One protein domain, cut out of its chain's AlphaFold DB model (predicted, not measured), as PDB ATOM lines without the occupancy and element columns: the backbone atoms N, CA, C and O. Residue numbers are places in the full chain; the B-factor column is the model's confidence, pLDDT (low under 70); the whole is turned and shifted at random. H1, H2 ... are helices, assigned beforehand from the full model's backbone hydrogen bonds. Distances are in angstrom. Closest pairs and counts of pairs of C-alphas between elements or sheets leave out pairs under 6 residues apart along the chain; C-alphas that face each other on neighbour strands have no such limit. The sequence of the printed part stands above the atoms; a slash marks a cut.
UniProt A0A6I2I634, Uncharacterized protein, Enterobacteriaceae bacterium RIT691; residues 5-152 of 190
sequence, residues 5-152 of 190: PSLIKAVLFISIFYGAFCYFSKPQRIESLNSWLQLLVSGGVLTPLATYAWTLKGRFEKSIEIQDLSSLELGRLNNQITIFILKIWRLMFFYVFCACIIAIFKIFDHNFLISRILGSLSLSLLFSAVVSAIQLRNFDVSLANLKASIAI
ATOM      1  N   PRO A   5     469.913 288.108 292.283       71.38
ATOM      2  CA  PRO A   5     468.791 289.032 292.488       71.38
ATOM      3  C   PRO A   5     467.406 288.365 292.547       71.38
ATOM      4  O   PRO A   5     466.484 288.916 293.142       71.38
ATOM      5  N   SER A   6     467.221 287.194 291.932       69.62
ATOM      6  CA  SER A   6     465.976 286.418 292.055       69.62
ATOM      7  C   SER A   6     465.857 285.717 293.408       69.62
ATOM      8  O   SER A   6     464.751 285.581 293.923       69.62
ATOM      9  N   LEU A   7     466.991 285.346 294.005       76.44
ATOM     10  CA  LEU A   7     467.061 284.677 295.300       76.44
ATOM     11  C   LEU A   7     466.775 285.667 296.438       76.44
ATOM     12  O   LEU A   7     465.932 285.395 297.285       76.44
ATOM     13  N   ILE A   8     467.352 286.872 296.379       78.12
ATOM     14  CA  ILE A   8     467.072 287.956 297.341       78.12
ATOM     15  C   ILE A   8     465.585 288.338 297.328       78.12
ATOM     16  O   ILE A   8     464.968 288.476 298.382       78.12
ATOM     17  N   LYS A   9     464.976 288.453 296.140       73.75
ATOM     18  CA  LYS A   9     463.534 288.722 296.010       73.75
ATOM     19  C   LYS A   9     462.681 287.607 296.616       73.75
ATOM     20  O   LYS A   9     461.659 287.908 297.224       73.75
ATOM     21  N   ALA A  10     463.092 286.348 296.465       76.00
ATOM     22  CA  ALA A  10     462.398 285.213 297.067       76.00
ATOM     23  C   ALA A  10     462.513 285.222 298.599       76.00
ATOM     24  O   ALA A  10     461.510 285.041 299.278       76.00
ATOM     25  N   VAL A  11     463.699 285.511 299.145       82.50
ATOM     26  CA  VAL A  11     463.916 285.610 300.599       82.50
ATOM     27  C   VAL A  11     463.113 286.761 301.206       82.50
ATOM     28  O   VAL A  11     462.441 286.561 302.213       82.50
ATOM     29  N   LEU A  12     463.100 287.937 300.568       82.00
ATOM     30  CA  LEU A  12     462.255 289.063 300.988       82.00
ATOM     31  C   LEU A  12     460.770 288.698 300.962       82.00
ATOM     32  O   LEU A  12     460.048 288.991 301.910       82.00
ATOM     33  N   PHE A  13     460.319 288.027 299.903       80.06
ATOM     34  CA  PHE A  13     458.935 287.581 299.788       80.06
ATOM     35  C   PHE A  13     458.555 286.596 300.902       80.06
ATOM     36  O   PHE A  13     457.513 286.764 301.526       80.06
ATOM     37  N   ILE A  14     459.413 285.613 301.192       83.00
ATOM     38  CA  ILE A  14     459.206 284.641 302.275       83.00
ATOM     39  C   ILE A  14     459.208 285.340 303.638       83.00
ATOM     40  O   ILE A  14     458.359 285.046 304.472       83.00
ATOM     41  N   SER A  15     460.119 286.291 303.855       82.31
ATOM     42  CA  SER A  15     460.206 287.053 305.103       82.31
ATOM     43  C   SER A  15     458.953 287.897 305.347       82.31
ATOM     44  O   SER A  15     458.388 287.842 306.437       82.31
ATOM     45  N   ILE A  16     458.462 288.608 304.325       81.25
ATOM     46  CA  ILE A  16     457.220 289.391 304.405       81.25
ATOM     47  C   ILE A  16     456.022 288.466 304.645       81.25
ATOM     48  O   ILE A  16     455.197 288.745 305.513       81.25
ATOM     49  N   PHE A  17     455.947 287.347 303.922       83.81
ATOM     50  CA  PHE A  17     454.866 286.374 304.060       83.81
ATOM     51  C   PHE A  17     454.811 285.767 305.468       83.81
ATOM     52  O   PHE A  17     453.751 285.744 306.098       83.81
ATOM     53  N   TYR A  18     455.956 285.309 305.978       83.00
ATOM     54  CA  TYR A  18     456.063 284.697 307.300       83.00
ATOM     55  C   TYR A  18     455.850 285.723 308.417       83.00
ATOM     56  O   TYR A  18     455.122 285.459 309.370       83.00
ATOM     57  N   GLY A  19     456.407 286.928 308.266       80.56
ATOM     58  CA  GLY A  19     456.199 288.036 309.195       80.56
ATOM     59  C   GLY A  19     454.725 288.423 309.307       80.56
ATOM     60  O   GLY A  19     454.198 288.508 310.416       80.56
ATOM     61  N   ALA A  20     454.033 288.569 308.171       80.25
ATOM     62  CA  ALA A  20     452.590 288.793 308.150       80.25
ATOM     63  C   ALA A  20     451.839 287.621 308.805       80.25
ATOM     64  O   ALA A  20     450.975 287.842 309.653       80.25
ATOM     65  N   PHE A  21     452.226 286.378 308.508       82.12
ATOM     66  CA  PHE A  21     451.538 285.196 309.028       82.12
ATOM     67  C   PHE A  21     451.613 285.133 310.555       82.12
ATOM     68  O   PHE A  21     450.590 285.023 311.232       82.12
ATOM     69  N   CYS A  22     452.814 285.281 311.118       79.75
ATOM     70  CA  CYS A  22     453.028 285.295 312.562       79.75
ATOM     71  C   CYS A  22     452.340 286.487 313.240       79.75
ATOM     72  O   CYS A  22     451.792 286.340 314.334       79.75
ATOM     73  N   TYR A  23     452.335 287.660 312.600       78.56
ATOM     74  CA  TYR A  23     451.708 288.864 313.144       78.56
ATOM     75  C   TYR A  23     450.180 288.744 313.219       78.56
ATOM     76  O   TYR A  23     449.581 289.167 314.216       78.56
ATOM     77  N   PHE A  24     449.556 288.176 312.186       73.88
ATOM     78  CA  PHE A  24     448.102 288.043 312.092       73.88
ATOM     79  C   PHE A  24     447.563 286.750 312.698       73.88
ATOM     80  O   PHE A  24     446.380 286.692 312.973       73.88
ATOM     81  N   SER A  25     448.401 285.769 313.043       74.81
ATOM     82  CA  SER A  25     447.979 284.549 313.760       74.81
ATOM     83  C   SER A  25     447.381 284.811 315.163       74.81
ATOM     84  O   SER A  25     446.804 283.919 315.787       74.81
ATOM     85  N   LYS A  26     447.481 286.042 315.692       77.69
ATOM     86  CA  LYS A  26     446.890 286.417 316.986       77.69
ATOM     87  C   LYS A  26     445.360 286.599 316.882       77.69
ATOM     88  O   LYS A  26     444.908 287.352 316.020       77.69
ATOM     89  N   PRO A  27     444.571 286.011 317.803       63.81
ATOM     90  CA  PRO A  27     443.107 285.932 317.697       63.81
ATOM     91  C   PRO A  27     442.420 287.304 317.647       63.81
ATOM     92  O   PRO A  27     441.612 287.551 316.760       63.81
ATOM     93  N   GLN A  28     442.846 288.239 318.502       67.38
ATOM     94  CA  GLN A  28     442.301 289.604 318.589       67.38
ATOM     95  C   GLN A  28     442.399 290.400 317.278       67.38
ATOM     96  O   GLN A  28     441.677 291.373 317.084       67.38
ATOM     97  N   ARG A  29     443.322 290.032 316.380       68.31
ATOM     98  CA  ARG A  29     443.556 290.775 315.135       68.31
ATOM     99  C   ARG A  29     442.685 290.273 313.993       68.31
ATOM    100  O   ARG A  29     442.193 291.095 313.226       68.31
ATOM    101  N   ILE A  30     442.471 288.961 313.900       63.56
ATOM    102  CA  ILE A  30     441.686 288.343 312.821       63.56
ATOM    103  C   ILE A  30     440.206 288.720 312.921       63.56
ATOM    104  O   ILE A  30     439.617 289.064 311.901       63.56
ATOM    105  N   GLU A  31     439.635 288.762 314.129       64.31
ATOM    106  CA  GLU A  31     438.234 289.175 314.327       64.31
ATOM    107  C   GLU A  31     437.968 290.603 313.830       64.31
ATOM    108  O   GLU A  31     436.972 290.838 313.153       64.31
ATOM    109  N   SER A  32     438.894 291.543 314.059       63.75
ATOM    110  CA  SER A  32     438.757 292.917 313.545       63.75
ATOM    111  C   SER A  32     438.887 293.017 312.019       63.75
ATOM    112  O   SER A  32     438.405 293.968 311.406       63.75
ATOM    113  N   LEU A  33     439.560 292.044 311.396       64.25
ATOM    114  CA  LEU A  33     439.938 292.066 309.987       64.25
ATOM    115  C   LEU A  33     438.989 291.278 309.092       64.25
ATOM    116  O   LEU A  33     439.032 291.500 307.888       64.25
ATOM    117  N   ASN A  34     438.131 290.411 309.634       65.12
ATOM    118  CA  ASN A  34     437.267 289.530 308.842       65.12
ATOM    119  C   ASN A  34     436.401 290.320 307.829       65.12
ATOM    120  O   ASN A  34     436.401 290.035 306.630       65.12
ATOM    121  N   SER A  35     435.778 291.424 308.266       64.38
ATOM    122  CA  SER A  35     434.994 292.307 307.383       64.38
ATOM    123  C   SER A  35     435.849 293.078 306.363       64.38
ATOM    124  O   SER A  35     435.424 293.294 305.228       64.38
ATOM    125  N   TRP A  36     437.073 293.463 306.734       68.25
ATOM    126  CA  TRP A  36     438.012 294.167 305.849       68.25
ATOM    127  C   TRP A  36     438.650 293.242 304.812       68.25
ATOM    128  O   TRP A  36     438.924 293.664 303.690       68.25
ATOM    129  N   LEU A  37     438.850 291.972 305.165       66.56
ATOM    130  CA  LEU A  37     439.395 290.929 304.303       66.56
ATOM    131  C   LEU A  37     438.528 290.760 303.062       66.56
ATOM    132  O   LEU A  37     439.041 290.777 301.948       66.56
ATOM    133  N   GLN A  38     437.209 290.693 303.241       65.00
ATOM    134  CA  GLN A  38     436.286 290.581 302.117       65.00
ATOM    135  C   GLN A  38     436.401 291.785 301.168       65.00
ATOM    136  O   GLN A  38     436.453 291.595 299.957       65.00
ATOM    137  N   LEU A  39     436.522 293.002 301.705       67.38
ATOM    138  CA  LEU A  39     436.573 294.246 300.929       67.38
ATOM    139  C   LEU A  39     437.908 294.424 300.178       67.38
ATOM    140  O   LEU A  39     437.931 294.796 299.000       67.38
ATOM    141  N   LEU A  40     439.025 294.077 300.824       67.50
ATOM    142  CA  LEU A  40     440.357 294.059 300.210       67.50
ATOM    143  C   LEU A  40     440.459 293.014 299.090       67.50
ATOM    144  O   LEU A  40     441.154 293.234 298.096       67.50
ATOM    145  N   VAL A  41     439.739 291.900 299.225       62.34
ATOM    146  CA  VAL A  41     439.749 290.799 298.258       62.34
ATOM    147  C   VAL A  41     438.819 291.064 297.080       62.34
ATOM    148  O   VAL A  41     439.248 290.903 295.940       62.34
ATOM    149  N   SER A  42     437.571 291.472 297.328       59.16
ATOM    150  CA  SER A  42     436.557 291.601 296.276       59.16
ATOM    151  C   SER A  42     436.675 292.895 295.471       59.16
ATOM    152  O   SER A  42     436.331 292.896 294.289       59.16
ATOM    153  N   GLY A  43     437.169 293.986 296.073       61.84
ATOM    154  CA  GLY A  43     437.187 295.307 295.431       61.84
ATOM    155  C   GLY A  43     438.528 296.041 295.453       61.84
ATOM    156  O   GLY A  43     438.827 296.765 294.509       61.84
ATOM    157  N   GLY A  44     439.344 295.866 296.497       65.69
ATOM    158  CA  GLY A  44     440.487 296.759 296.732       65.69
ATOM    159  C   GLY A  44     441.806 296.358 296.070       65.69
ATOM    160  O   GLY A  44     442.518 297.217 295.555       65.69
ATOM    161  N   VAL A  45     442.173 295.073 296.116       72.75
ATOM    162  CA  VAL A  45     443.564 294.652 295.857       72.75
ATOM    163  C   VAL A  45     443.642 293.529 294.828       72.75
ATOM    164  O   VAL A  45     444.253 293.703 293.774       72.75
ATOM    165  N   LEU A  46     442.996 292.390 295.087       74.69
ATOM    166  CA  LEU A  46     443.137 291.186 294.258       74.69
ATOM    167  C   LEU A  46     442.518 291.352 292.864       74.69
ATOM    168  O   LEU A  46     443.185 291.068 291.866       74.69
ATOM    169  N   THR A  47     441.289 291.868 292.785       77.19
ATOM    170  CA  THR A  47     440.595 292.093 291.507       77.19
ATOM    171  C   THR A  47     441.354 293.077 290.603       77.19
ATOM    172  O   THR A  47     441.674 292.690 289.478       77.19
ATOM    173  N   PRO A  48     441.761 294.283 291.059       77.44
ATOM    174  CA  PRO A  48     442.549 295.197 290.225       77.44
ATOM    175  C   PRO A  48     443.889 294.612 289.756       77.44
ATOM    176  O   PRO A  48     444.282 294.818 288.607       77.44
ATOM    177  N   LEU A  49     444.587 293.851 290.610       79.06
ATOM    178  CA  LEU A  49     445.856 293.200 290.259       79.06
ATOM    179  C   LEU A  49     445.680 292.120 289.189       79.06
ATOM    180  O   LEU A  49     446.472 292.059 288.243       79.06
ATOM    181  N   ALA A  50     444.640 291.296 289.312       78.38
ATOM    182  CA  ALA A  50     444.303 290.283 288.320       78.38
ATOM    183  C   ALA A  50     443.888 290.926 286.987       78.38
ATOM    184  O   ALA A  50     444.396 290.545 285.932       78.38
ATOM    185  N   THR A  51     443.045 291.964 287.021       82.38
ATOM    186  CA  THR A  51     442.644 292.714 285.822       82.38
ATOM    187  C   THR A  51     443.840 293.389 285.149       82.38
ATOM    188  O   THR A  51     443.961 293.351 283.922       82.38
ATOM    189  N   TYR A  52     444.766 293.966 285.919       79.19
ATOM    190  CA  TYR A  52     445.980 294.572 285.370       79.19
ATOM    191  C   TYR A  52     446.902 293.524 284.730       79.19
ATOM    192  O   TYR A  52     447.385 293.732 283.614       79.19
ATOM    193  N   ALA A  53     447.081 292.362 285.370       78.19
ATOM    194  CA  ALA A  53     447.826 291.238 284.800       78.19
ATOM    195  C   ALA A  53     447.210 290.744 283.480       78.19
ATOM    196  O   ALA A  53     447.924 290.537 282.495       78.19
ATOM    197  N   TRP A  54     445.882 290.624 283.435       82.06
ATOM    198  CA  TRP A  54     445.142 290.246 282.233       82.06
ATOM    199  C   TRP A  54     445.282 291.279 281.109       82.06
ATOM    200  O   TRP A  54     445.525 290.937 279.952       82.06
ATOM    201  N   THR A  55     445.203 292.563 281.452       83.00
ATOM    202  CA  THR A  55     445.374 293.661 280.491       83.00
ATOM    203  C   THR A  55     446.785 293.660 279.901       83.00
ATOM    204  O   THR A  55     446.954 293.838 278.694       83.00
ATOM    205  N   LEU A  56     447.806 293.414 280.730       77.62
ATOM    206  CA  LEU A  56     449.188 293.272 280.274       77.62
ATOM    207  C   LEU A  56     449.343 292.097 279.307       77.62
ATOM    208  O   LEU A  56     449.916 292.292 278.237       77.62
ATOM    209  N   LYS A  57     448.775 290.922 279.620       80.62
ATOM    210  CA  LYS A  57     448.741 289.770 278.698       80.62
ATOM    211  C   LYS A  57     448.189 290.179 277.330       80.62
ATOM    212  O   LYS A  57     448.871 289.995 276.327       80.62
ATOM    213  N   GLY A  58     447.010 290.803 277.295       75.62
ATOM    214  CA  GLY A  58     446.385 291.222 276.038       75.62
ATOM    215  C   GLY A  58     447.226 292.236 275.252       75.62
ATOM    216  O   GLY A  58     447.290 292.180 274.026       75.62
ATOM    217  N   ARG A  59     447.933 293.146 275.938       76.56
ATOM    218  CA  ARG A  59     448.867 294.085 275.289       76.56
ATOM    219  C   ARG A  59     450.087 293.376 274.690       76.56
ATOM    220  O   ARG A  59     450.561 293.815 273.639       76.56
ATOM    221  N   PHE A  60     450.595 292.325 275.335       71.75
ATOM    222  CA  PHE A  60     451.682 291.496 274.804       71.75
ATOM    223  C   PHE A  60     451.231 290.703 273.574       71.75
ATOM    224  O   PHE A  60     451.913 290.762 272.557       71.75
ATOM    225  N   GLU A  61     450.071 290.048 273.635       70.06
ATOM    226  CA  GLU A  61     449.521 289.254 272.524       70.06
ATOM    227  C   GLU A  61     449.264 290.117 271.282       70.06
ATOM    228  O   GLU A  61     449.781 289.815 270.211       70.06
ATOM    229  N   LYS A  62     448.613 291.278 271.434       70.06
ATOM    230  CA  LYS A  62     448.395 292.219 270.315       70.06
ATOM    231  C   LYS A  62     449.688 292.760 269.708       70.06
ATOM    232  O   LYS A  62     449.719 293.149 268.546       70.06
ATOM    233  N   SER A  63     450.759 292.829 270.497       64.56
ATOM    234  CA  SER A  63     452.052 293.282 269.983       64.56
ATOM    235  C   SER A  63     452.692 292.234 269.061       64.56
ATOM    236  O   SER A  63     453.520 292.623 268.248       64.56
ATOM    237  N   ILE A  64     452.312 290.952 269.145       61.03
ATOM    238  CA  ILE A  64     452.770 289.883 268.237       61.03
ATOM    239  C   ILE A  64     452.123 290.039 266.853       61.03
ATOM    240  O   ILE A  64     452.812 289.929 265.846       61.03
ATOM    241  N   GLU A  65     450.823 290.338 266.808       57.88
ATOM    242  CA  GLU A  65     450.025 290.341 265.570       57.88
ATOM    243  C   GLU A  65     450.354 291.500 264.614       57.88
ATOM    244  O   GLU A  65     450.193 291.368 263.409       57.88
ATOM    245  N   ILE A  66     450.836 292.636 265.129       56.84
ATOM    246  CA  ILE A  66     451.036 293.869 264.336       56.84
ATOM    247  C   ILE A  66     452.432 293.916 263.669       56.84
ATOM    248  O   ILE A  66     452.796 294.887 263.004       56.84
ATOM    249  N   GLN A  67     453.264 292.894 263.860       56.25
ATOM    250  CA  GLN A  67     454.672 292.945 263.476       56.25
ATOM    251  C   GLN A  67     454.967 292.224 262.154       56.25
ATOM    252  O   GLN A  67     455.291 291.042 262.150       56.25
ATOM    253  N   ASP A  68     454.967 292.989 261.055       53.81
ATOM    254  CA  ASP A  68     455.602 292.648 259.766       53.81
ATOM    255  C   ASP A  68     457.140 292.583 259.914       53.81
ATOM    256  O   ASP A  68     457.885 293.426 259.408       53.81
ATOM    257  N   LEU A  69     457.648 291.621 260.689       56.06
ATOM    258  CA  LEU A  69     459.081 291.345 260.794       56.06
ATOM    259  C   LEU A  69     459.455 290.069 260.036       56.06
ATOM    260  O   LEU A  69     458.675 289.127 259.921       56.06
ATOM    261  N   SER A  70     460.698 290.039 259.551       59.00
ATOM    262  CA  SER A  70     461.296 288.875 258.894       59.00
ATOM    263  C   SER A  70     461.158 287.602 259.752       59.00
ATOM    264  O   SER A  70     461.302 287.646 260.977       59.00
ATOM    265  N   SER A  71     460.890 286.451 259.123       57.41
ATOM    266  CA  SER A  71     460.511 285.188 259.793       57.41
ATOM    267  C   SER A  71     461.477 284.727 260.897       57.41
ATOM    268  O   SER A  71     461.055 284.172 261.914       57.41
ATOM    269  N   LEU A  72     462.776 285.004 260.745       57.09
ATOM    270  CA  LEU A  72     463.813 284.623 261.709       57.09
ATOM    271  C   LEU A  72     463.848 285.537 262.950       57.09
ATOM    272  O   LEU A  72     464.091 285.079 264.071       57.09
ATOM    273  N   GLU A  73     463.589 286.833 262.767       59.22
ATOM    274  CA  GLU A  73     463.474 287.799 263.866       59.22
ATOM    275  C   GLU A  73     462.157 287.616 264.621       59.22
ATOM    276  O   GLU A  73     462.142 287.690 265.855       59.22
ATOM    277  N   LEU A  74     461.088 287.274 263.892       62.88
ATOM    278  CA  LEU A  74     459.786 286.924 264.446       62.88
ATOM    279  C   LEU A  74     459.894 285.728 265.402       62.88
ATOM    280  O   LEU A  74     459.372 285.785 266.508       62.88
ATOM    281  N   GLY A  75     460.649 284.682 265.042       62.34
ATOM    282  CA  GLY A  75     460.836 283.497 265.890       62.34
ATOM    283  C   GLY A  75     461.545 283.789 267.220       62.34
ATOM    284  O   GLY A  75     461.105 283.339 268.282       62.34
ATOM    285  N   ARG A  76     462.619 284.593 267.202       65.75
ATOM    286  CA  ARG A  76     463.338 284.991 268.431       65.75
ATOM    287  C   ARG A  76     462.487 285.885 269.325       65.75
ATOM    288  O   ARG A  76     462.502 285.723 270.547       65.75
ATOM    289  N   LEU A  77     461.751 286.814 268.721       66.38
ATOM    290  CA  LEU A  77     460.866 287.711 269.445       66.38
ATOM    291  C   LEU A  77     459.664 286.964 270.034       66.38
ATOM    292  O   LEU A  77     459.349 287.147 271.209       66.38
ATOM    293  N   ASN A  78     459.060 286.061 269.263       67.94
ATOM    294  CA  ASN A  78     457.948 285.227 269.703       67.94
ATOM    295  C   ASN A  78     458.341 284.364 270.909       67.94
ATOM    296  O   ASN A  78     457.598 284.285 271.882       67.94
ATOM    297  N   ASN A  79     459.550 283.794 270.916       73.50
ATOM    298  CA  ASN A  79     460.033 283.030 272.066       73.50
ATOM    299  C   ASN A  79     460.186 283.907 273.329       73.50
ATOM    300  O   ASN A  79     459.760 283.522 274.418       73.50
ATOM    301  N   GLN A  80     460.725 285.127 273.197       70.25
ATOM    302  CA  GLN A  80     460.800 286.066 274.324       70.25
ATOM    303  C   GLN A  80     459.408 286.428 274.847       70.25
ATOM    304  O   GLN A  80     459.176 286.358 276.055       70.25
ATOM    305  N   ILE A  81     458.475 286.765 273.954       70.25
ATOM    306  CA  ILE A  81     457.103 287.127 274.321       70.25
ATOM    307  C   ILE A  81     456.373 285.938 274.959       70.25
ATOM    308  O   ILE A  81     455.719 286.111 275.985       70.25
ATOM    309  N   THR A  82     456.560 284.721 274.447       72.75
ATOM    310  CA  THR A  82     455.974 283.493 275.009       72.75
ATOM    311  C   THR A  82     456.444 283.264 276.447       72.75
ATOM    312  O   THR A  82     455.632 283.017 277.338       72.75
ATOM    313  N   ILE A  83     457.741 283.444 276.722       77.25
ATOM    314  CA  ILE A  83     458.291 283.377 278.087       77.25
ATOM    315  C   ILE A  83     457.670 284.455 278.994       77.25
ATOM    316  O   ILE A  83     457.435 284.201 280.179       77.25
ATOM    317  N   PHE A  84     457.405 285.659 278.478       73.69
ATOM    318  CA  PHE A  84     456.717 286.714 279.232       73.69
ATOM    319  C   PHE A  84     455.254 286.361 279.525       73.69
ATOM    320  O   PHE A  84     454.831 286.491 280.674       73.69
ATOM    321  N   ILE A  85     454.512 285.852 278.539       75.81
ATOM    322  CA  ILE A  85     453.125 285.399 278.711       75.81
ATOM    323  C   ILE A  85     453.057 284.300 279.775       75.81
ATOM    324  O   ILE A  85     452.228 284.373 280.681       75.81
ATOM    325  N   LEU A  86     453.980 283.336 279.741       79.12
ATOM    326  CA  LEU A  86     454.027 282.233 280.703       79.12
ATOM    327  C   LEU A  86     454.305 282.723 282.140       79.12
ATOM    328  O   LEU A  86     453.730 282.215 283.104       79.12
ATOM    329  N   LYS A  87     455.127 283.772 282.302       79.19
ATOM    330  CA  LYS A  87     455.351 284.430 283.604       79.19
ATOM    331  C   LYS A  87     454.110 285.158 284.121       79.19
ATOM    332  O   LYS A  87     453.842 285.088 285.320       79.19
ATOM    333  N   ILE A  88     453.364 285.838 283.247       80.94
ATOM    334  CA  ILE A  88     452.098 286.495 283.608       80.94
ATOM    335  C   ILE A  88     451.052 285.444 283.994       80.94
ATOM    336  O   ILE A  88     450.370 285.604 285.001       80.94
ATOM    337  N   TRP A  89     450.986 284.328 283.267       78.44
ATOM    338  CA  TRP A  89     450.108 283.202 283.592       78.44
ATOM    339  C   TRP A  89     450.391 282.616 284.975       78.44
ATOM    340  O   TRP A  89     449.465 282.331 285.729       78.44
ATOM    341  N   ARG A  90     451.667 282.505 285.361       81.62
ATOM    342  CA  ARG A  90     452.036 282.077 286.716       81.62
ATOM    343  C   ARG A  90     451.508 283.032 287.795       81.62
ATOM    344  O   ARG A  90     451.086 282.572 288.851       81.62
ATOM    345  N   LEU A  91     451.521 284.344 287.541       80.69
ATOM    346  CA  LEU A  91     450.932 285.336 288.450       80.69
ATOM    347  C   LEU A  91     449.402 285.255 288.480       80.69
ATOM    348  O   LEU A  91     448.819 285.323 289.555       80.69
ATOM    349  N   MET A  92     448.761 285.055 287.328       80.69
ATOM    350  CA  MET A  92     447.316 284.827 287.244       80.69
ATOM    351  C   MET A  92     446.894 283.606 288.069       80.69
ATOM    352  O   MET A  92     445.996 283.718 288.898       80.69
ATOM    353  N   PHE A  93     447.585 282.471 287.919       84.00
ATOM    354  CA  PHE A  93     447.347 281.281 288.743       84.00
ATOM    355  C   PHE A  93     447.546 281.555 290.233       84.00
ATOM    356  O   PHE A  93     446.749 281.096 291.046       84.00
ATOM    357  N   PHE A  94     448.576 282.322 290.599       84.50
ATOM    358  CA  PHE A  94     448.795 282.724 291.986       84.50
ATOM    359  C   PHE A  94     447.614 283.539 292.540       84.50
ATOM    360  O   PHE A  94     447.156 283.261 293.646       84.50
ATOM    361  N   TYR A  95     447.066 284.487 291.775       82.81
ATOM    362  CA  TYR A  95     445.894 285.263 292.200       82.81
ATOM    363  C   TYR A  95     444.627 284.412 292.320       82.81
ATOM    364  O   TYR A  95     443.891 284.563 293.294       82.81
ATOM    365  N   VAL A  96     444.407 283.472 291.394       83.56
ATOM    366  CA  VAL A  96     443.307 282.496 291.487       83.56
ATOM    367  C   VAL A  96     443.456 281.635 292.742       83.56
ATOM    368  O   VAL A  96     442.501 281.472 293.493       83.56
ATOM    369  N   PHE A  97     444.665 281.146 293.027       83.94
ATOM    370  CA  PHE A  97     444.946 280.368 294.233       83.94
ATOM    371  C   PHE A  97     444.677 281.165 295.519       83.94
ATOM    372  O   PHE A  97     444.059 280.641 296.447       83.94
ATOM    373  N   CYS A  98     445.067 282.444 295.556       82.44
ATOM    374  CA  CYS A  98     444.739 283.333 296.672       82.44
ATOM    375  C   CYS A  98     443.220 283.436 296.866       82.44
ATOM    376  O   CYS A  98     442.731 283.242 297.978       82.44
ATOM    377  N   ALA A  99     442.476 283.685 295.784       78.12
ATOM    378  CA  ALA A  99     441.021 283.790 295.825       78.12
ATOM    379  C   ALA A  99     440.354 282.496 296.328       78.12
ATOM    380  O   ALA A  99     439.444 282.568 297.152       78.12
ATOM    381  N   CYS A 100     440.843 281.321 295.914       82.00
ATOM    382  CA  CYS A 100     440.351 280.032 296.406       82.00
ATOM    383  C   CYS A 100     440.551 279.873 297.918       82.00
ATOM    384  O   CYS A 100     439.620 279.483 298.616       82.00
ATOM    385  N   ILE A 101     441.731 280.210 298.449       81.56
ATOM    386  CA  ILE A 101     442.002 280.122 299.896       81.56
ATOM    387  C   ILE A 101     441.070 281.038 300.691       81.56
ATOM    388  O   ILE A 101     440.562 280.646 301.741       81.56
ATOM    389  N   ILE A 102     440.799 282.235 300.176       77.31
ATOM    390  CA  ILE A 102     439.871 283.176 300.808       77.31
ATOM    391  C   ILE A 102     438.423 282.667 300.741       77.31
ATOM    392  O   ILE A 102     437.668 282.814 301.702       77.31
ATOM    393  N   ALA A 103     438.021 282.036 299.637       74.81
ATOM    394  CA  ALA A 103     436.702 281.416 299.536       74.81
ATOM    395  C   ALA A 103     436.536 280.284 300.563       74.81
ATOM    396  O   ALA A 103     435.510 280.215 301.237       74.81
ATOM    397  N   ILE A 104     437.567 279.449 300.744       78.94
ATOM    398  CA  ILE A 104     437.577 278.388 301.761       78.94
ATOM    399  C   ILE A 104     437.498 278.995 303.169       78.94
ATOM    400  O   ILE A 104     436.727 278.507 303.990       78.94
ATOM    401  N   PHE A 105     438.219 280.086 303.444       75.88
ATOM    402  CA  PHE A 105     438.134 280.793 304.728       75.88
ATOM    403  C   PHE A 105     436.687 281.171 305.072       75.88
ATOM    404  O   PHE A 105     436.219 280.871 306.165       75.88
ATOM    405  N   LYS A 106     435.949 281.725 304.102       71.50
ATOM    406  CA  LYS A 106     434.550 282.125 304.289       71.50
ATOM    407  C   LYS A 106     433.603 280.944 304.549       71.50
ATOM    408  O   LYS A 106     432.606 281.110 305.240       71.50
ATOM    409  N   ILE A 107     433.901 279.764 304.004       73.88
ATOM    410  CA  ILE A 107     433.096 278.545 304.202       73.88
ATOM    411  C   ILE A 107     433.324 277.948 305.601       73.88
ATOM    412  O   ILE A 107     432.398 277.419 306.207       73.88
ATOM    413  N   PHE A 108     434.548 278.040 306.127       72.62
ATOM    414  CA  PHE A 108     434.950 277.416 307.394       72.62
ATOM    415  C   PHE A 108     435.001 278.384 308.586       72.62
ATOM    416  O   PHE A 108     435.583 278.049 309.621       72.62
ATOM    417  N   ASP A 109     434.361 279.551 308.480       68.44
ATOM    418  CA  ASP A 109     434.404 280.590 309.519       68.44
ATOM    419  C   ASP A 109     433.772 280.144 310.855       68.44
ATOM    420  O   ASP A 109     434.017 280.714 311.914       68.44
ATOM    421  N   HIS A 110     433.007 279.050 310.840       66.88
ATOM    422  CA  HIS A 110     432.367 278.480 312.026       66.88
ATOM    423  C   HIS A 110     433.331 277.793 313.007       66.88
ATOM    424  O   HIS A 110     432.968 277.581 314.162       66.88
ATOM    425  N   ASN A 111     434.545 277.423 312.584       74.88
ATOM    426  CA  ASN A 111     435.519 276.767 313.458       74.88
ATOM    427  C   ASN A 111     436.672 277.719 313.795       74.88
ATOM    428  O   ASN A 111     437.504 278.016 312.939       74.88
ATOM    429  N   PHE A 112     436.758 278.148 315.057       69.56
ATOM    430  CA  PHE A 112     437.697 279.178 315.519       69.56
ATOM    431  C   PHE A 112     439.169 278.874 315.192       69.56
ATOM    432  O   PHE A 112     439.911 279.753 314.758       69.56
ATOM    433  N   LEU A 113     439.613 277.620 315.351       73.69
ATOM    434  CA  LEU A 113     441.005 277.236 315.080       73.69
ATOM    435  C   LEU A 113     441.337 277.259 313.582       73.69
ATOM    436  O   LEU A 113     442.416 277.717 313.199       73.69
ATOM    437  N   ILE A 114     440.413 276.777 312.750       71.62
ATOM    438  CA  ILE A 114     440.583 276.677 311.295       71.62
ATOM    439  C   ILE A 114     440.441 278.062 310.658       71.62
ATOM    440  O   ILE A 114     441.317 278.468 309.896       71.62
ATOM    441  N   SER A 115     439.410 278.818 311.045       70.88
ATOM    442  CA  SER A 115     439.200 280.212 310.641       70.88
ATOM    443  C   SER A 115     440.439 281.054 310.956       70.88
ATOM    444  O   SER A 115     440.958 281.744 310.084       70.88
ATOM    445  N   ARG A 116     441.045 280.890 312.140       72.56
ATOM    446  CA  ARG A 116     442.272 281.616 312.499       72.56
ATOM    447  C   ARG A 116     443.437 281.357 311.538       72.56
ATOM    448  O   ARG A 116     444.094 282.298 311.097       72.56
ATOM    449  N   ILE A 117     443.710 280.090 311.228       76.88
ATOM    450  CA  ILE A 117     444.823 279.710 310.344       76.88
ATOM    451  C   ILE A 117     444.559 280.185 308.912       76.88
ATOM    452  O   ILE A 117     445.465 280.683 308.247       76.88
ATOM    453  N   LEU A 118     443.323 280.061 308.430       77.31
ATOM    454  CA  LEU A 118     442.956 280.497 307.084       77.31
ATOM    455  C   LEU A 118     442.895 282.030 306.960       77.31
ATOM    456  O   LEU A 118     443.255 282.579 305.917       77.31
ATOM    457  N   GLY A 119     442.511 282.733 308.024       73.94
ATOM    458  CA  GLY A 119     442.513 284.192 308.112       73.94
ATOM    459  C   GLY A 119     443.928 284.772 308.078       73.94
ATOM    460  O   GLY A 119     444.212 285.680 307.298       73.94
ATOM    461  N   SER A 120     444.865 284.209 308.847       77.38
ATOM    462  CA  SER A 120     446.271 284.634 308.769       77.38
ATOM    463  C   SER A 120     446.901 284.283 307.418       77.38
ATOM    464  O   SER A 120     447.637 285.094 306.857       77.38
ATOM    465  N   LEU A 121     446.577 283.114 306.857       81.12
ATOM    466  CA  LEU A 121     447.058 282.686 305.544       81.12
ATOM    467  C   LEU A 121     446.565 283.612 304.424       81.12
ATOM    468  O   LEU A 121     447.357 284.035 303.584       81.12
ATOM    469  N   SER A 122     445.277 283.957 304.419       79.50
ATOM    470  CA  SER A 122     444.691 284.862 303.424       79.50
ATOM    471  C   SER A 122     445.292 286.266 303.490       79.50
ATOM    472  O   SER A 122     445.599 286.845 302.445       79.50
ATOM    473  N   LEU A 123     445.554 286.793 304.692       78.12
ATOM    474  CA  LEU A 123     446.216 288.088 304.833       78.12
ATOM    475  C   LEU A 123     447.667 288.061 304.348       78.12
ATOM    476  O   LEU A 123     448.098 288.964 303.632       78.12
ATOM    477  N   SER A 124     448.419 287.012 304.678       81.94
ATOM    478  CA  SER A 124     449.781 286.845 304.164       81.94
ATOM    479  C   SER A 124     449.811 286.753 302.640       81.94
ATOM    480  O   SER A 124     450.673 287.358 302.002       81.94
ATOM    481  N   LEU A 125     448.841 286.059 302.041       82.00
ATOM    482  CA  LEU A 125     448.683 285.989 300.588       82.00
ATOM    483  C   LEU A 125     448.341 287.351 299.972       82.00
ATOM    484  O   LEU A 125     448.876 287.679 298.914       82.00
ATOM    485  N   LEU A 126     447.532 288.177 300.643       80.69
ATOM    486  CA  LEU A 126     447.261 289.556 300.222       80.69
ATOM    487  C   LEU A 126     448.529 290.417 300.227       80.69
ATOM    488  O   LEU A 126     448.807 291.094 299.238       80.69
ATOM    489  N   PHE A 127     449.338 290.361 301.289       79.94
ATOM    490  CA  PHE A 127     450.623 291.072 301.331       79.94
ATOM    491  C   PHE A 127     451.559 290.610 300.211       79.94
ATOM    492  O   PHE A 127     452.159 291.426 299.509       79.94
ATOM    493  N   SER A 128     451.625 289.302 299.980       80.62
ATOM    494  CA  SER A 128     452.350 288.724 298.852       80.62
ATOM    495  C   SER A 128     451.829 289.202 297.490       80.62
ATOM    496  O   SER A 128     452.636 289.472 296.598       80.62
ATOM    497  N   ALA A 129     450.513 289.362 297.328       80.19
ATOM    498  CA  ALA A 129     449.900 289.892 296.112       80.19
ATOM    499  C   ALA A 129     450.215 291.384 295.887       80.19
ATOM    500  O   ALA A 129     450.448 291.815 294.759       80.19
ATOM    501  N   VAL A 130     450.309 292.184 296.952       80.06
ATOM    502  CA  VAL A 130     450.763 293.581 296.842       80.06
ATOM    503  C   VAL A 130     452.225 293.638 296.397       80.06
ATOM    504  O   VAL A 130     452.580 294.412 295.510       80.06
ATOM    505  N   VAL A 131     453.087 292.773 296.936       79.56
ATOM    506  CA  VAL A 131     454.496 292.704 296.513       79.56
ATOM    507  C   VAL A 131     454.622 292.277 295.043       79.56
ATOM    508  O   VAL A 131     455.497 292.774 294.324       79.56
ATOM    509  N   SER A 132     453.734 291.412 294.537       81.12
ATOM    510  CA  SER A 132     453.732 291.042 293.116       81.12
ATOM    511  C   SER A 132     453.299 292.179 292.179       81.12
ATOM    512  O   SER A 132     453.646 292.133 290.997       81.12
ATOM    513  N   ALA A 133     452.682 293.256 292.681       76.31
ATOM    514  CA  ALA A 133     452.437 294.482 291.908       76.31
ATOM    515  C   ALA A 133     453.739 295.090 291.347       76.31
ATOM    516  O   ALA A 133     453.786 295.567 290.212       76.31
ATOM    517  N   ILE A 134     454.839 295.007 292.104       76.88
ATOM    518  CA  ILE A 134     456.161 295.472 291.655       76.88
ATOM    519  C   ILE A 134     456.650 294.626 290.469       76.88
ATOM    520  O   ILE A 134     457.273 295.140 289.538       76.88
ATOM    521  N   GLN A 135     456.360 293.321 290.471       76.50
ATOM    522  CA  GLN A 135     456.697 292.443 289.348       76.50
ATOM    523  C   GLN A 135     455.879 292.793 288.101       76.50
ATOM    524  O   GLN A 135     456.449 292.869 287.015       76.50
ATOM    525  N   LEU A 136     454.586 293.083 288.267       75.81
ATOM    526  CA  LEU A 136     453.715 293.561 287.191       75.81
ATOM    527  C   LEU A 136     454.231 294.863 286.562       75.81
ATOM    528  O   LEU A 136     454.349 294.941 285.341       75.81
ATOM    529  N   ARG A 137     454.652 295.839 287.377       77.81
ATOM    530  CA  ARG A 137     455.270 297.083 286.883       77.81
ATOM    531  C   ARG A 137     456.532 296.817 286.057       77.81
ATOM    532  O   ARG A 137     456.727 297.428 285.011       77.81
ATOM    533  N   ASN A 138     457.384 295.891 286.499       78.25
ATOM    534  CA  ASN A 138     458.584 295.520 285.743       78.25
ATOM    535  C   ASN A 138     458.242 294.899 284.379       78.25
ATOM    536  O   ASN A 138     458.983 295.104 283.414       78.25
ATOM    537  N   PHE A 139     457.132 294.160 284.276       75.62
ATOM    538  CA  PHE A 139     456.653 293.649 282.992       75.62
ATOM    539  C   PHE A 139     456.151 294.761 282.072       75.62
ATOM    540  O   PHE A 139     456.469 294.723 280.887       75.62
ATOM    541  N   ASP A 140     455.463 295.775 282.599       73.62
ATOM    542  CA  ASP A 140     455.015 296.929 281.806       73.62
ATOM    543  C   ASP A 140     456.200 297.749 281.259       73.62
ATOM    544  O   ASP A 140     456.269 298.057 280.072       73.62
ATOM    545  N   VAL A 141     457.225 298.000 282.084       77.56
ATOM    546  CA  VAL A 141     458.472 298.646 281.626       77.56
ATOM    547  C   VAL A 141     459.176 297.799 280.561       77.56
ATOM    548  O   VAL A 141     459.668 298.322 279.560       77.56
ATOM    549  N   SER A 142     459.198 296.475 280.739       75.31
ATOM    550  CA  SER A 142     459.779 295.560 279.749       75.31
ATOM    551  C   SER A 142     459.014 295.601 278.423       75.31
ATOM    552  O   SER A 142     459.642 295.583 277.368       75.31
ATOM    553  N   LEU A 143     457.681 295.709 278.464       71.94
ATOM    554  CA  LEU A 143     456.834 295.883 277.282       71.94
ATOM    555  C   LEU A 143     457.145 297.200 276.563       71.94
ATOM    556  O   LEU A 143     457.297 297.208 275.343       71.94
ATOM    557  N   ALA A 144     457.251 298.303 277.307       72.31
ATOM    558  CA  ALA A 144     457.574 299.611 276.745       72.31
ATOM    559  C   ALA A 144     458.942 299.595 276.043       72.31
ATOM    560  O   ALA A 144     459.058 300.033 274.897       72.31
ATOM    561  N   ASN A 145     459.948 298.997 276.683       76.12
ATOM    562  CA  ASN A 145     461.279 298.833 276.104       76.12
ATOM    563  C   ASN A 145     461.264 297.937 274.861       76.12
ATOM    564  O   ASN A 145     461.920 298.253 273.869       76.12
ATOM    565  N   LEU A 146     460.493 296.844 274.886       72.12
ATOM    566  CA  LEU A 146     460.331 295.959 273.735       72.12
ATOM    567  C   LEU A 146     459.753 296.743 272.549       72.12
ATOM    568  O   LEU A 146     460.369 296.776 271.484       72.12
ATOM    569  N   LYS A 147     458.638 297.456 272.756       74.00
ATOM    570  CA  LYS A 147     458.000 298.293 271.728       74.00
ATOM    571  C   LYS A 147     458.950 299.354 271.174       74.00
ATOM    572  O   LYS A 147     459.047 299.499 269.957       74.00
ATOM    573  N   ALA A 148     459.685 300.049 272.040       73.69
ATOM    574  CA  ALA A 148     460.672 301.042 271.622       73.69
ATOM    575  C   ALA A 148     461.786 300.411 270.770       73.69
ATOM    576  O   ALA A 148     462.120 300.923 269.702       73.69
ATOM    577  N   SER A 149     462.319 299.261 271.195       74.62
ATOM    578  CA  SER A 149     463.376 298.559 270.460       74.62
ATOM    579  C   SER A 149     462.925 298.098 269.071       74.62
ATOM    580  O   SER A 149     463.691 298.182 268.112       74.62
ATOM    581  N   ILE A 150     461.668 297.672 268.943       70.62
ATOM    582  CA  ILE A 150     461.068 297.249 267.675       70.62
ATOM    583  C   ILE A 150     460.854 298.454 266.758       70.62
ATOM    584  O   ILE A 150     461.232 298.402 265.589       70.62
ATOM    585  N   ALA A 151     460.333 299.568 267.284       74.38
ATOM    586  CA  ALA A 151     460.151 300.799 266.515       74.38
ATOM    587  C   ALA A 151     461.482 301.335 265.954       74.38
ATOM    588  O   ALA A 151     461.550 301.730 264.791       74.38
ATOM    589  N   ILE A 152     462.556 301.296 266.751       77.00
ATOM    590  CA  ILE A 152     463.903 301.694 266.313       77.00
ATOM    591  C   ILE A 152     464.409 300.780 265.190       77.00
ATOM    592  O   ILE A 152     464.955 301.264 264.199       77.00
TER     593      ILE A 152
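This is residues 5 to 152 of the 190 residues of an uncharacterized protein of Enterobacteriaceae bacterium RIT691 (UniProt A0A6I2I634). H1 splays from a rod-shaped bundle in which H2, then H3, run beside the long helices H4 and H5. The 148 printed residues hold five named helices and no named strand, all helix. The whole is loose, radius of gyration of the C-alphas 19.0 A, spanning 62 by 29 by 19 A.

H1, residues 5 to 24, touches residues 119 to 131 alone of H5, residues 112 to 152, the C-alphas of Phe 24 and Ser 120 closest at 5.1 A. H3, residues 46 to 65, and H4, residues 71 to 107, form a hairpin, C-alphas 57 and 85 closest at 6.2 A. H5, the hub, touches four helices. Every O i to N i+4 pair is within hydrogen-bond range in H1 and H4, but 7 of 14 in H2, residues 27 to 44.

H1 begins at C-alpha 5, (468.791, 289.032, 292.488); H5, 60.1 A long, ends at C-alpha 152, (463.903, 301.694, 266.313).

The printed part has no cut; residues 27 to 44 are under pLDDT 70.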